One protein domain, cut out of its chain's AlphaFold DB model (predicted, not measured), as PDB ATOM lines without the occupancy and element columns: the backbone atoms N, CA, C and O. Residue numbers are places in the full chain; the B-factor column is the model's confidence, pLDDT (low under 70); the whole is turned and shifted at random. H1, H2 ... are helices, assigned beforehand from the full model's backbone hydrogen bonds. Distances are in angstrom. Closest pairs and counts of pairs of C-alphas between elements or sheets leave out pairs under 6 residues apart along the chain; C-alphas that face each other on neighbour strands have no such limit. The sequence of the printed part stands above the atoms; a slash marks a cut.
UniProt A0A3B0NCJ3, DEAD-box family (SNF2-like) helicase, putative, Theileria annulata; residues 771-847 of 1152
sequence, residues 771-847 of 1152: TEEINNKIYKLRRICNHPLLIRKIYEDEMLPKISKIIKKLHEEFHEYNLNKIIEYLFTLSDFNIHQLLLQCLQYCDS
ATOM      1  N   THR A 771      14.666 143.600   6.182       69.81
ATOM      2  CA  THR A 771      13.986 144.196   7.346       69.81
ATOM      3  C   THR A 771      12.986 143.230   7.977       69.81
ATOM      4  O   THR A 771      12.920 143.137   9.203       69.81
ATOM      5  N   GLU A 772      12.273 142.443   7.166       69.75
ATOM      6  CA  GLU A 772      11.384 141.390   7.659       69.75
ATOM      7  C   GLU A 772      12.171 140.276   8.375       69.75
ATOM      8  O   GLU A 772      11.771 139.834   9.455       69.75
ATOM      9  N   GLU A 773      13.328 139.866   7.847       78.06
ATOM     10  CA  GLU A 773      14.188 138.874   8.501       78.06
ATOM     11  C   GLU A 773      14.709 139.371   9.866       78.06
ATOM     12  O   GLU A 773      14.667 138.639  10.861       78.06
ATOM     13  N   ILE A 774      15.144 140.636   9.947       77.94
ATOM     14  CA  ILE A 774      15.596 141.275  11.194       77.94
ATOM     15  C   ILE A 774      14.452 141.365  12.215       77.94
ATOM     16  O   ILE A 774      14.636 140.988  13.375       77.94
ATOM     17  N   ASN A 775      13.259 141.792  11.795       79.62
ATOM     18  CA  ASN A 775      12.082 141.862  12.665       79.62
ATOM     19  C   ASN A 775      11.692 140.475  13.204       79.62
ATOM     20  O   ASN A 775      11.436 140.318  14.402       79.62
ATOM     21  N   ASN A 776      11.743 139.442  12.359       85.06
ATOM     22  CA  ASN A 776      11.507 138.056  12.759       85.06
ATOM     23  C   ASN A 776      12.573 137.522  13.737       85.06
ATOM     24  O   ASN A 776      12.231 136.799  14.679       85.06
ATOM     25  N   LYS A 777      13.851 137.899  13.579       86.25
ATOM     26  CA  LYS A 777      14.918 137.595  14.555       86.25
ATOM     27  C   LYS A 777      14.648 138.279  15.901       86.25
ATOM     28  O   LYS A 777      14.631 137.604  16.927       86.25
ATOM     29  N   ILE A 778      14.340 139.577  15.906       88.00
ATOM     30  CA  ILE A 778      13.996 140.351  17.116       88.00
ATOM     31  C   ILE A 778      12.791 139.742  17.855       88.00
ATOM     32  O   ILE A 778      12.829 139.576  19.078       88.00
ATOM     33  N   TYR A 779      11.744 139.349  17.126       88.12
ATOM     34  CA  TYR A 779      10.560 138.693  17.685       88.12
ATOM     35  C   TYR A 779      10.893 137.342  18.346       88.12
ATOM     36  O   TYR A 779      10.475 137.084  19.478       88.12
ATOM     37  N   LYS A 780      11.714 136.507  17.691       89.44
ATOM     38  CA  LYS A 780      12.220 135.244  18.260       89.44
ATOM     39  C   LYS A 780      13.059 135.489  19.523       89.44
ATOM     40  O   LYS A 780      12.805 134.853  20.545       89.44
ATOM     41  N   LEU A 781      13.975 136.460  19.512       92.12
ATOM     42  CA  LEU A 781      14.794 136.812  20.681       92.12
ATOM     43  C   LEU A 781      13.939 137.249  21.890       92.12
ATOM     44  O   LEU A 781      14.199 136.797  23.007       92.12
ATOM     45  N   ARG A 782      12.867 138.035  21.684       94.06
ATOM     46  CA  ARG A 782      11.895 138.365  22.752       94.06
ATOM     47  C   ARG A 782      11.169 137.128  23.293       94.06
ATOM     48  O   ARG A 782      11.049 136.981  24.509       94.06
ATOM     49  N   ARG A 783      10.726 136.208  22.424       93.31
ATOM     50  CA  ARG A 783      10.072 134.948  22.844       93.31
ATOM     51  C   ARG A 783      10.980 134.118  23.759       93.31
ATOM     52  O   ARG A 783      10.511 133.669  24.800       93.31
ATOM     53  N   ILE A 784      12.277 134.014  23.446       92.38
ATOM     54  CA  ILE A 784      13.271 133.320  24.293       92.38
ATOM     55  C   ILE A 784      13.424 134.004  25.661       92.38
ATOM     56  O   ILE A 784      13.476 133.316  26.681       92.38
ATOM     57  N   CYS A 785      13.466 135.341  25.711       93.50
ATOM     58  CA  CYS A 785      13.576 136.099  26.969       93.50
ATOM     59  C   CYS A 785      12.366 135.882  27.898       93.50
ATOM     60  O   CYS A 785      12.524 135.855  29.120       93.50
ATOM     61  N   ASN A 786      11.180 135.656  27.326       93.50
ATOM     62  CA  ASN A 786       9.971 135.284  28.061       93.50
ATOM     63  C   ASN A 786       9.989 133.811  28.514       93.50
ATOM     64  O   ASN A 786       9.917 133.529  29.716       93.50
ATOM     65  N   HIS A 787      10.096 132.856  27.584       93.81
ATOM     66  CA  HIS A 787      10.090 131.426  27.910       93.81
ATOM     67  C   HIS A 787      10.712 130.563  26.794       93.81
ATOM     68  O   HIS A 787      10.314 130.724  25.642       93.81
ATOM     69  N   PRO A 788      11.593 129.581  27.091       90.94
ATOM     70  CA  PRO A 788      12.153 128.684  26.072       90.94
ATOM     71  C   PRO A 788      11.097 127.986  25.199       90.94
ATOM     72  O   PRO A 788      11.164 128.078  23.978       90.94
ATOM     73  N   LEU A 789      10.065 127.396  25.824       91.44
ATOM     74  CA  LEU A 789       8.948 126.711  25.137       91.44
ATOM     75  C   LEU A 789       8.120 127.594  24.174       91.44
ATOM     76  O   LEU A 789       7.271 127.067  23.459       91.44
ATOM     77  N   LEU A 790       8.331 128.920  24.139       90.56
ATOM     78  CA  LEU A 790       7.727 129.793  23.123       90.56
ATOM     79  C   LEU A 790       8.435 129.704  21.765       90.56
ATOM     80  O   LEU A 790       7.941 130.300  20.809       90.56
ATOM     81  N   ILE A 791       9.547 128.979  21.644       88.94
ATOM     82  CA  ILE A 791      10.156 128.575  20.370       88.94
ATOM     83  C   ILE A 791      10.056 127.049  20.227       88.94
ATOM     84  O   ILE A 791       9.833 126.346  21.207       88.94
ATOM     85  N   ARG A 792      10.148 126.544  18.992       90.44
ATOM     86  CA  ARG A 792      10.260 125.114  18.694       90.44
ATOM     87  C   ARG A 792      11.735 124.694  18.661       90.44
ATOM     88  O   ARG A 792      12.502 125.211  17.848       90.44
ATOM     89  N   LYS A 793      12.129 123.804  19.571       85.38
ATOM     90  CA  LYS A 793      13.465 123.192  19.697       85.38
ATOM     91  C   LYS A 793      13.414 121.735  20.181       85.38
ATOM     92  O   LYS A 793      14.385 121.025  19.969       85.38
ATOM     93  N   ILE A 794      12.333 121.301  20.832       85.06
ATOM     94  CA  ILE A 794      12.172 119.959  21.425       85.06
ATOM     95  C   ILE A 794      11.430 119.020  20.464       85.06
ATOM     96  O   ILE A 794      11.743 117.829  20.383       85.06
ATOM     97  N   TYR A 795      10.452 119.556  19.729       88.31
ATOM     98  CA  TYR A 795       9.794 118.864  18.622       88.31
ATOM     99  C   TYR A 795      10.507 119.209  17.312       88.31
ATOM    100  O   TYR A 795      10.124 120.126  16.584       88.31
ATOM    101  N   GLU A 796      11.597 118.487  17.067       88.31
ATOM    102  CA  GLU A 796      12.475 118.614  15.899       88.31
ATOM    103  C   GLU A 796      11.767 118.204  14.596       88.31
ATOM    104  O   GLU A 796      10.754 117.501  14.607       88.31
ATOM    105  N   ASP A 797      12.304 118.650  13.459       88.31
ATOM    106  CA  ASP A 797      11.656 118.548  12.142       88.31
ATOM    107  C   ASP A 797      11.348 117.091  11.742       88.31
ATOM    108  O   ASP A 797      10.277 116.810  11.207       88.31
ATOM    109  N   GLU A 798      12.221 116.144  12.101       88.62
ATOM    110  CA  GLU A 798      12.044 114.697  11.881       88.62
ATOM    111  C   GLU A 798      10.836 114.088  12.620       88.62
ATOM    112  O   GLU A 798      10.354 113.003  12.278       88.62
ATOM    113  N   MET A 799      10.343 114.765  13.661       87.25
ATOM    114  CA  MET A 799       9.258 114.280  14.517       87.25
ATOM    115  C   MET A 799       7.894 114.763  14.027       87.25
ATOM    116  O   MET A 799       6.894 114.073  14.236       87.25
ATOM    117  N   LEU A 800       7.835 115.905  13.331       88.56
ATOM    118  CA  LEU A 800       6.578 116.486  12.851       88.56
ATOM    119  C   LEU A 800       5.794 115.545  11.903       88.56
ATOM    120  O   LEU A 800       4.580 115.454  12.074       88.56
ATOM    121  N   PRO A 801       6.418 114.762  10.992       88.88
ATOM    122  CA  PRO A 801       5.720 113.770  10.161       88.88
ATOM    123  C   PRO A 801       5.199 112.528  10.905       88.88
ATOM    124  O   PRO A 801       4.413 111.764  10.339       88.88
ATOM    125  N   LYS A 802       5.644 112.290  12.148       87.75
ATOM    126  CA  LYS A 802       5.113 111.236  13.035       87.75
ATOM    127  C   LYS A 802       3.970 111.804  13.876       87.75
ATOM    128  O   LYS A 802       2.860 111.278  13.861       87.75
ATOM    129  N   ILE A 803       4.214 112.959  14.494       86.62
ATOM    130  CA  ILE A 803       3.244 113.732  15.279       86.62
ATOM    131  C   ILE A 803       1.993 114.083  14.451       86.62
ATOM    132  O   ILE A 803       0.878 113.904  14.936       86.62
ATOM    133  N   SER A 804       2.134 114.483  13.182       86.88
ATOM    134  CA  SER A 804       0.993 114.802  12.306       86.88
ATOM    135  C   SER A 804       0.088 113.600  12.008       86.88
ATOM    136  O   SER A 804      -1.126 113.771  11.898       86.88
ATOM    137  N   LYS A 805       0.641 112.380  11.932       86.94
ATOM    138  CA  LYS A 805      -0.139 111.137  11.784       86.94
ATOM    139  C   LYS A 805      -0.933 110.819  13.049       86.94
ATOM    140  O   LYS A 805      -2.080 110.393  12.946       86.94
ATOM    141  N   ILE A 806      -0.346 111.055  14.224       84.69
ATOM    142  CA  ILE A 806      -1.018 110.878  15.520       84.69
ATOM    143  C   ILE A 806      -2.160 111.895  15.660       84.69
ATOM    144  O   ILE A 806      -3.290 111.497  15.926       84.69
ATOM    145  N   ILE A 807      -1.904 113.178  15.379       85.75
ATOM    146  CA  ILE A 807      -2.920 114.244  15.423       85.75
ATOM    147  C   ILE A 807      -4.063 113.960  14.438       85.75
ATOM    148  O   ILE A 807      -5.218 113.941  14.848       85.75
ATOM    149  N   LYS A 808      -3.768 113.629  13.168       86.50
ATOM    150  CA  LYS A 808      -4.800 113.268  12.172       86.50
ATOM    151  C   LYS A 808      -5.648 112.056  12.588       86.50
ATOM    152  O   LYS A 808      -6.771 111.919  12.110       86.50
ATOM    153  N   LYS A 809      -5.134 111.172  13.452       83.19
ATOM    154  CA  LYS A 809      -5.856 109.994  13.963       83.19
ATOM    155  C   LYS A 809      -6.669 110.277  15.236       83.19
ATOM    156  O   LYS A 809      -7.634 109.559  15.473       83.19
ATOM    157  N   LEU A 810      -6.286 111.267  16.049       81.38
ATOM    158  CA  LEU A 810      -6.809 111.463  17.414       81.38
ATOM    159  C   LEU A 810      -7.450 112.835  17.686       81.38
ATOM    160  O   LEU A 810      -7.967 113.036  18.782       81.38
ATOM    161  N   HIS A 811      -7.410 113.774  16.738       80.25
ATOM    162  CA  HIS A 811      -7.996 115.107  16.885       80.25
ATOM    163  C   HIS A 811      -9.025 115.364  15.781       80.25
ATOM    164  O   HIS A 811      -8.670 115.400  14.601       80.25
ATOM    165  N   GLU A 812     -10.283 115.568  16.177       76.81
ATOM    166  CA  GLU A 812     -11.445 115.598  15.276       76.81
ATOM    167  C   GLU A 812     -11.274 116.615  14.136       76.81
ATOM    168  O   GLU A 812     -11.378 116.260  12.962       76.81
ATOM    169  N   GLU A 813     -10.877 117.848  14.472       78.94
ATOM    170  CA  GLU A 813     -10.639 118.940  13.512       78.94
ATOM    171  C   GLU A 813      -9.627 118.597  12.403       78.94
ATOM    172  O   GLU A 813      -9.699 119.151  11.309       78.94
ATOM    173  N   PHE A 814      -8.673 117.691  12.655       81.00
ATOM    174  CA  PHE A 814      -7.588 117.379  11.719       81.00
ATOM    175  C   PHE A 814      -7.847 116.131  10.863       81.00
ATOM    176  O   PHE A 814      -7.045 115.838   9.970       81.00
ATOM    177  N   HIS A 815      -8.962 115.416  11.061       81.00
ATOM    178  CA  HIS A 815      -9.305 114.230  10.267       81.00
ATOM    179  C   HIS A 815      -9.405 114.525   8.764       81.00
ATOM    180  O   HIS A 815      -8.900 113.741   7.960       81.00
ATOM    181  N   GLU A 816      -9.975 115.663   8.363       81.06
ATOM    182  CA  GLU A 816     -10.153 116.028   6.947       81.06
ATOM    183  C   GLU A 816      -8.882 116.616   6.302       81.06
ATOM    184  O   GLU A 816      -8.721 116.605   5.082       81.06
ATOM    185  N   TYR A 817      -7.921 117.086   7.102       84.69
ATOM    186  CA  TYR A 817      -6.742 117.796   6.600       84.69
ATOM    187  C   TYR A 817      -5.686 116.849   6.014       84.69
ATOM    188  O   TYR A 817      -5.341 115.815   6.590       84.69
ATOM    189  N   ASN A 818      -5.100 117.220   4.872       87.19
ATOM    190  CA  ASN A 818      -3.968 116.492   4.293       87.19
ATOM    191  C   ASN A 818      -2.742 116.564   5.217       87.19
ATOM    192  O   ASN A 818      -2.420 117.638   5.725       87.19
ATOM    193  N   LEU A 819      -2.009 115.452   5.365       85.62
ATOM    194  CA  LEU A 819      -0.835 115.355   6.253       85.62
ATOM    195  C   LEU A 819       0.179 116.487   6.033       85.62
ATOM    196  O   LEU A 819       0.678 117.044   7.005       85.62
ATOM    197  N   ASN A 820       0.420 116.885   4.781       86.69
ATOM    198  CA  ASN A 820       1.338 117.977   4.454       86.69
ATOM    199  C   ASN A 820       0.874 119.327   5.036       86.69
ATOM    200  O   ASN A 820       1.704 120.050   5.571       86.69
ATOM    201  N   LYS A 821      -0.436 119.630   5.024       86.69
ATOM    202  CA  LYS A 821      -0.993 120.846   5.651       86.69
ATOM    203  C   LYS A 821      -0.854 120.814   7.177       86.69
ATOM    204  O   LYS A 821      -0.593 121.840   7.791       86.69
ATOM    205  N   ILE A 822      -1.005 119.637   7.791       86.88
ATOM    206  CA  ILE A 822      -0.816 119.460   9.241       86.88
ATOM    207  C   ILE A 822       0.663 119.652   9.606       86.88
ATOM    208  O   ILE A 822       0.972 120.318  10.588       86.88
ATOM    209  N   ILE A 823       1.588 119.119   8.802       87.69
ATOM    210  CA  ILE A 823       3.036 119.312   8.977       87.69
ATOM    211  C   ILE A 823       3.408 120.794   8.817       87.69
ATOM    212  O   ILE A 823       4.080 121.344   9.685       87.69
ATOM    213  N   GLU A 824       2.928 121.458   7.763       86.88
ATOM    214  CA  GLU A 824       3.114 122.896   7.518       86.88
ATOM    215  C   GLU A 824       2.588 123.751   8.686       86.88
ATOM    216  O   GLU A 824       3.296 124.627   9.181       86.88
ATOM    217  N   TYR A 825       1.400 123.433   9.210       86.56
ATOM    218  CA  TYR A 825       0.858 124.066  10.411       86.56
ATOM    219  C   TYR A 825       1.771 123.860  11.633       86.56
ATOM    220  O   TYR A 825       2.165 124.838  12.272       86.56
ATOM    221  N   LEU A 826       2.193 122.619  11.916       87.06
ATOM    222  CA  LEU A 826       3.114 122.290  13.017       87.06
ATOM    223  C   LEU A 826       4.460 123.028  12.914       87.06
ATOM    224  O   LEU A 826       5.013 123.417  13.943       87.06
ATOM    225  N   PHE A 827       4.974 123.276  11.704       86.06
ATOM    226  CA  PHE A 827       6.196 124.062  11.493       86.06
ATOM    227  C   PHE A 827       6.085 125.504  12.021       86.06
ATOM    228  O   PHE A 827       7.099 126.066  12.446       86.06
ATOM    229  N   THR A 828       4.880 126.093  12.038       84.94
ATOM    230  CA  THR A 828       4.630 127.454  12.557       84.94
ATOM    231  C   THR A 828       4.497 127.526  14.085       84.94
ATOM    232  O   THR A 828       4.642 128.604  14.672       84.94
ATOM    233  N   LEU A 829       4.223 126.396  14.743       85.94
ATOM    234  CA  LEU A 829       3.932 126.336  16.175       85.94
ATOM    235  C   LEU A 829       5.197 126.389  17.049       85.94
ATOM    236  O   LEU A 829       6.318 126.139  16.610       85.94
ATOM    237  N   SER A 830       5.002 126.719  18.330       88.88
ATOM    238  CA  SER A 830       6.031 126.587  19.373       88.88
ATOM    239  C   SER A 830       5.978 125.220  20.055       88.88
ATOM    240  O   SER A 830       4.945 124.549  19.980       88.88
ATOM    241  N   ASP A 831       7.035 124.836  20.782       88.81
ATOM    242  CA  ASP A 831       7.029 123.590  21.561       88.81
ATOM    243  C   ASP A 831       5.835 123.528  22.529       88.81
ATOM    244  O   ASP A 831       5.199 122.484  22.656       88.81
ATOM    245  N   PHE A 832       5.467 124.656  23.153       88.75
ATOM    246  CA  PHE A 832       4.277 124.736  24.002       88.75
ATOM    247  C   PHE A 832       2.975 124.446  23.241       88.75
ATOM    248  O   PHE A 832       2.140 123.689  23.731       88.75
ATOM    249  N   ASN A 833       2.789 125.024  22.050       86.94
ATOM    250  CA  ASN A 833       1.560 124.832  21.272       86.94
ATOM    251  C   ASN A 833       1.436 123.391  20.747       86.94
ATOM    252  O   ASN A 833       0.353 122.818  20.817       86.94
ATOM    253  N   ILE A 834       2.542 122.785  20.295       87.12
ATOM    254  CA  ILE A 834       2.572 121.367  19.898       87.12
ATOM    255  C   ILE A 834       2.252 120.474  21.107       87.12
ATOM    256  O   ILE A 834       1.461 119.543  20.993       87.12
ATOM    257  N   HIS A 835       2.801 120.787  22.285       89.06
ATOM    258  CA  HIS A 835       2.529 120.036  23.509       89.06
ATOM    259  C   HIS A 835       1.057 120.095  23.940       89.06
ATOM    260  O   HIS A 835       0.496 119.060  24.289       89.06
ATOM    261  N   GLN A 836       0.407 121.266  23.884       86.81
ATOM    262  CA  GLN A 836      -1.027 121.373  24.196       86.81
ATOM    263  C   GLN A 836      -1.881 120.538  23.231       86.81
ATOM    264  O   GLN A 836      -2.754 119.805  23.685       86.81
ATOM    265  N   LEU A 837      -1.566 120.552  21.931       86.06
ATOM    266  CA  LEU A 837      -2.272 119.747  20.930       86.06
ATOM    267  C   LEU A 837      -2.114 118.232  21.174       86.06
ATOM    268  O   LEU A 837      -3.072 117.469  21.039       86.06
ATOM    269  N   LEU A 838      -0.931 117.787  21.616       87.50
ATOM    270  CA  LEU A 838      -0.701 116.403  22.049       87.50
ATOM    271  C   LEU A 838      -1.466 116.062  23.346       87.50
ATOM    272  O   LEU A 838      -2.033 114.974  23.449       87.50
ATOM    273  N   LEU A 839      -1.536 116.979  24.318       85.50
ATOM    274  CA  LEU A 839      -2.339 116.800  25.535       85.50
ATOM    275  C   LEU A 839      -3.844 116.713  25.231       85.50
ATOM    276  O   LEU A 839      -4.530 115.899  25.848       85.50
ATOM    277  N   GLN A 840      -4.351 117.485  24.266       85.19
ATOM    278  CA  GLN A 840      -5.735 117.381  23.787       85.19
ATOM    279  C   GLN A 840      -5.996 115.995  23.179       85.19
ATOM    280  O   GLN A 840      -6.915 115.307  23.616       85.19
ATOM    281  N   CYS A 841      -5.127 115.519  22.273       84.69
ATOM    282  CA  CYS A 841      -5.211 114.158  21.714       84.69
ATOM    283  C   CYS A 841      -5.252 113.065  22.801       84.69
ATOM    284  O   CYS A 841      -5.916 112.044  22.626       84.69
ATOM    285  N   LEU A 842      -4.560 113.268  23.931       83.25
ATOM    286  CA  LEU A 842      -4.590 112.332  25.055       83.25
ATOM    287  C   LEU A 842      -5.920 112.386  25.828       83.25
ATOM    288  O   LEU A 842      -6.453 111.337  26.178       83.25
ATOM    289  N   GLN A 843      -6.496 113.573  26.042       80.38
ATOM    290  CA  GLN A 843      -7.806 113.714  26.698       80.38
ATOM    291  C   GLN A 843      -8.928 113.015  25.912       80.38
ATOM    292  O   GLN A 843      -9.785 112.377  26.522       80.38
ATOM    293  N   TYR A 844      -8.883 113.044  24.574       73.25
ATOM    294  CA  TYR A 844      -9.805 112.270  23.733       73.25
ATOM    295  C   TYR A 844      -9.637 110.745  23.891       73.25
ATOM    296  O   TYR A 844     -10.612 110.011  23.762       73.25
ATOM    297  N   CYS A 845      -8.435 110.248  24.214       66.94
ATOM    298  CA  CYS A 845      -8.190 108.819  24.466       66.94
ATOM    299  C   CYS A 845      -8.662 108.333  25.846       66.94
ATOM    300  O   CYS A 845      -9.014 107.161  25.980       66.94
ATOM    301  N   ASP A 846      -8.661 109.203  26.859       54.03
ATOM    302  CA  ASP A 846      -9.027 108.855  28.241       54.03
ATOM    303  C   ASP A 846     -10.530 109.114  28.555       54.03
ATOM    304  O   ASP A 846     -10.981 108.886  29.679       54.03
ATOM    305  N   SER A 847     -11.331 109.559  27.573       41.66
ATOM    306  CA  SER A 847     -12.765 109.868  27.727       41.66
ATOM    307  C   SER A 847     -13.693 108.665  27.434       41.66
ATOM    308  O   SER A 847     -13.524 107.989  26.415       41.66
TER     309      SER A 847
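AT A GLANCE: This is residues 771 to 847 of the 1152 residues of the protein "DEAD-box family (SNF2-like) helicase, putative" of Theileria annulata (UniProt A0A3B0NCJ3). H1 sticks out with residues 771 to 779 from a body where H2 packs on H3 and H4. The class is all helix: 77 printed residues with four named helices, H1 to H4 in order. It is only just loose, close to compact: radius of gyration of the C-alphas 14.1 A, spans 43 by 24 by 20 A.

HOW THE PARTS SIT: H1, residues 771 to 786, is apart from H2, 797 to 810, H3, 819 to 828, and H4, 831 to 845. H2 touches H3 at a steep tilt of 60 degrees, C-alphas 804 and 822 closest at 5.9 A. H2 touches H4 with residues 807 to 810 alone, C-alphas 810 and 841 closest at 5.3 A. O i to N i+4 pairs are within hydrogen-bond range throughout H1 and H4, 7 of 10 in H2, 5 of 6 in H3.

IN THESE COORDINATES: H1 runs 22.9 A from C-alpha 771, (13.986, 144.196, 7.346), and H4 21.4 A to C-alpha 845, (-8.190, 108.819, 24.466).

THE WHOLE: The printed part has no cut; pLDDT is under 70 at residues 771, 772 and 845 to 847.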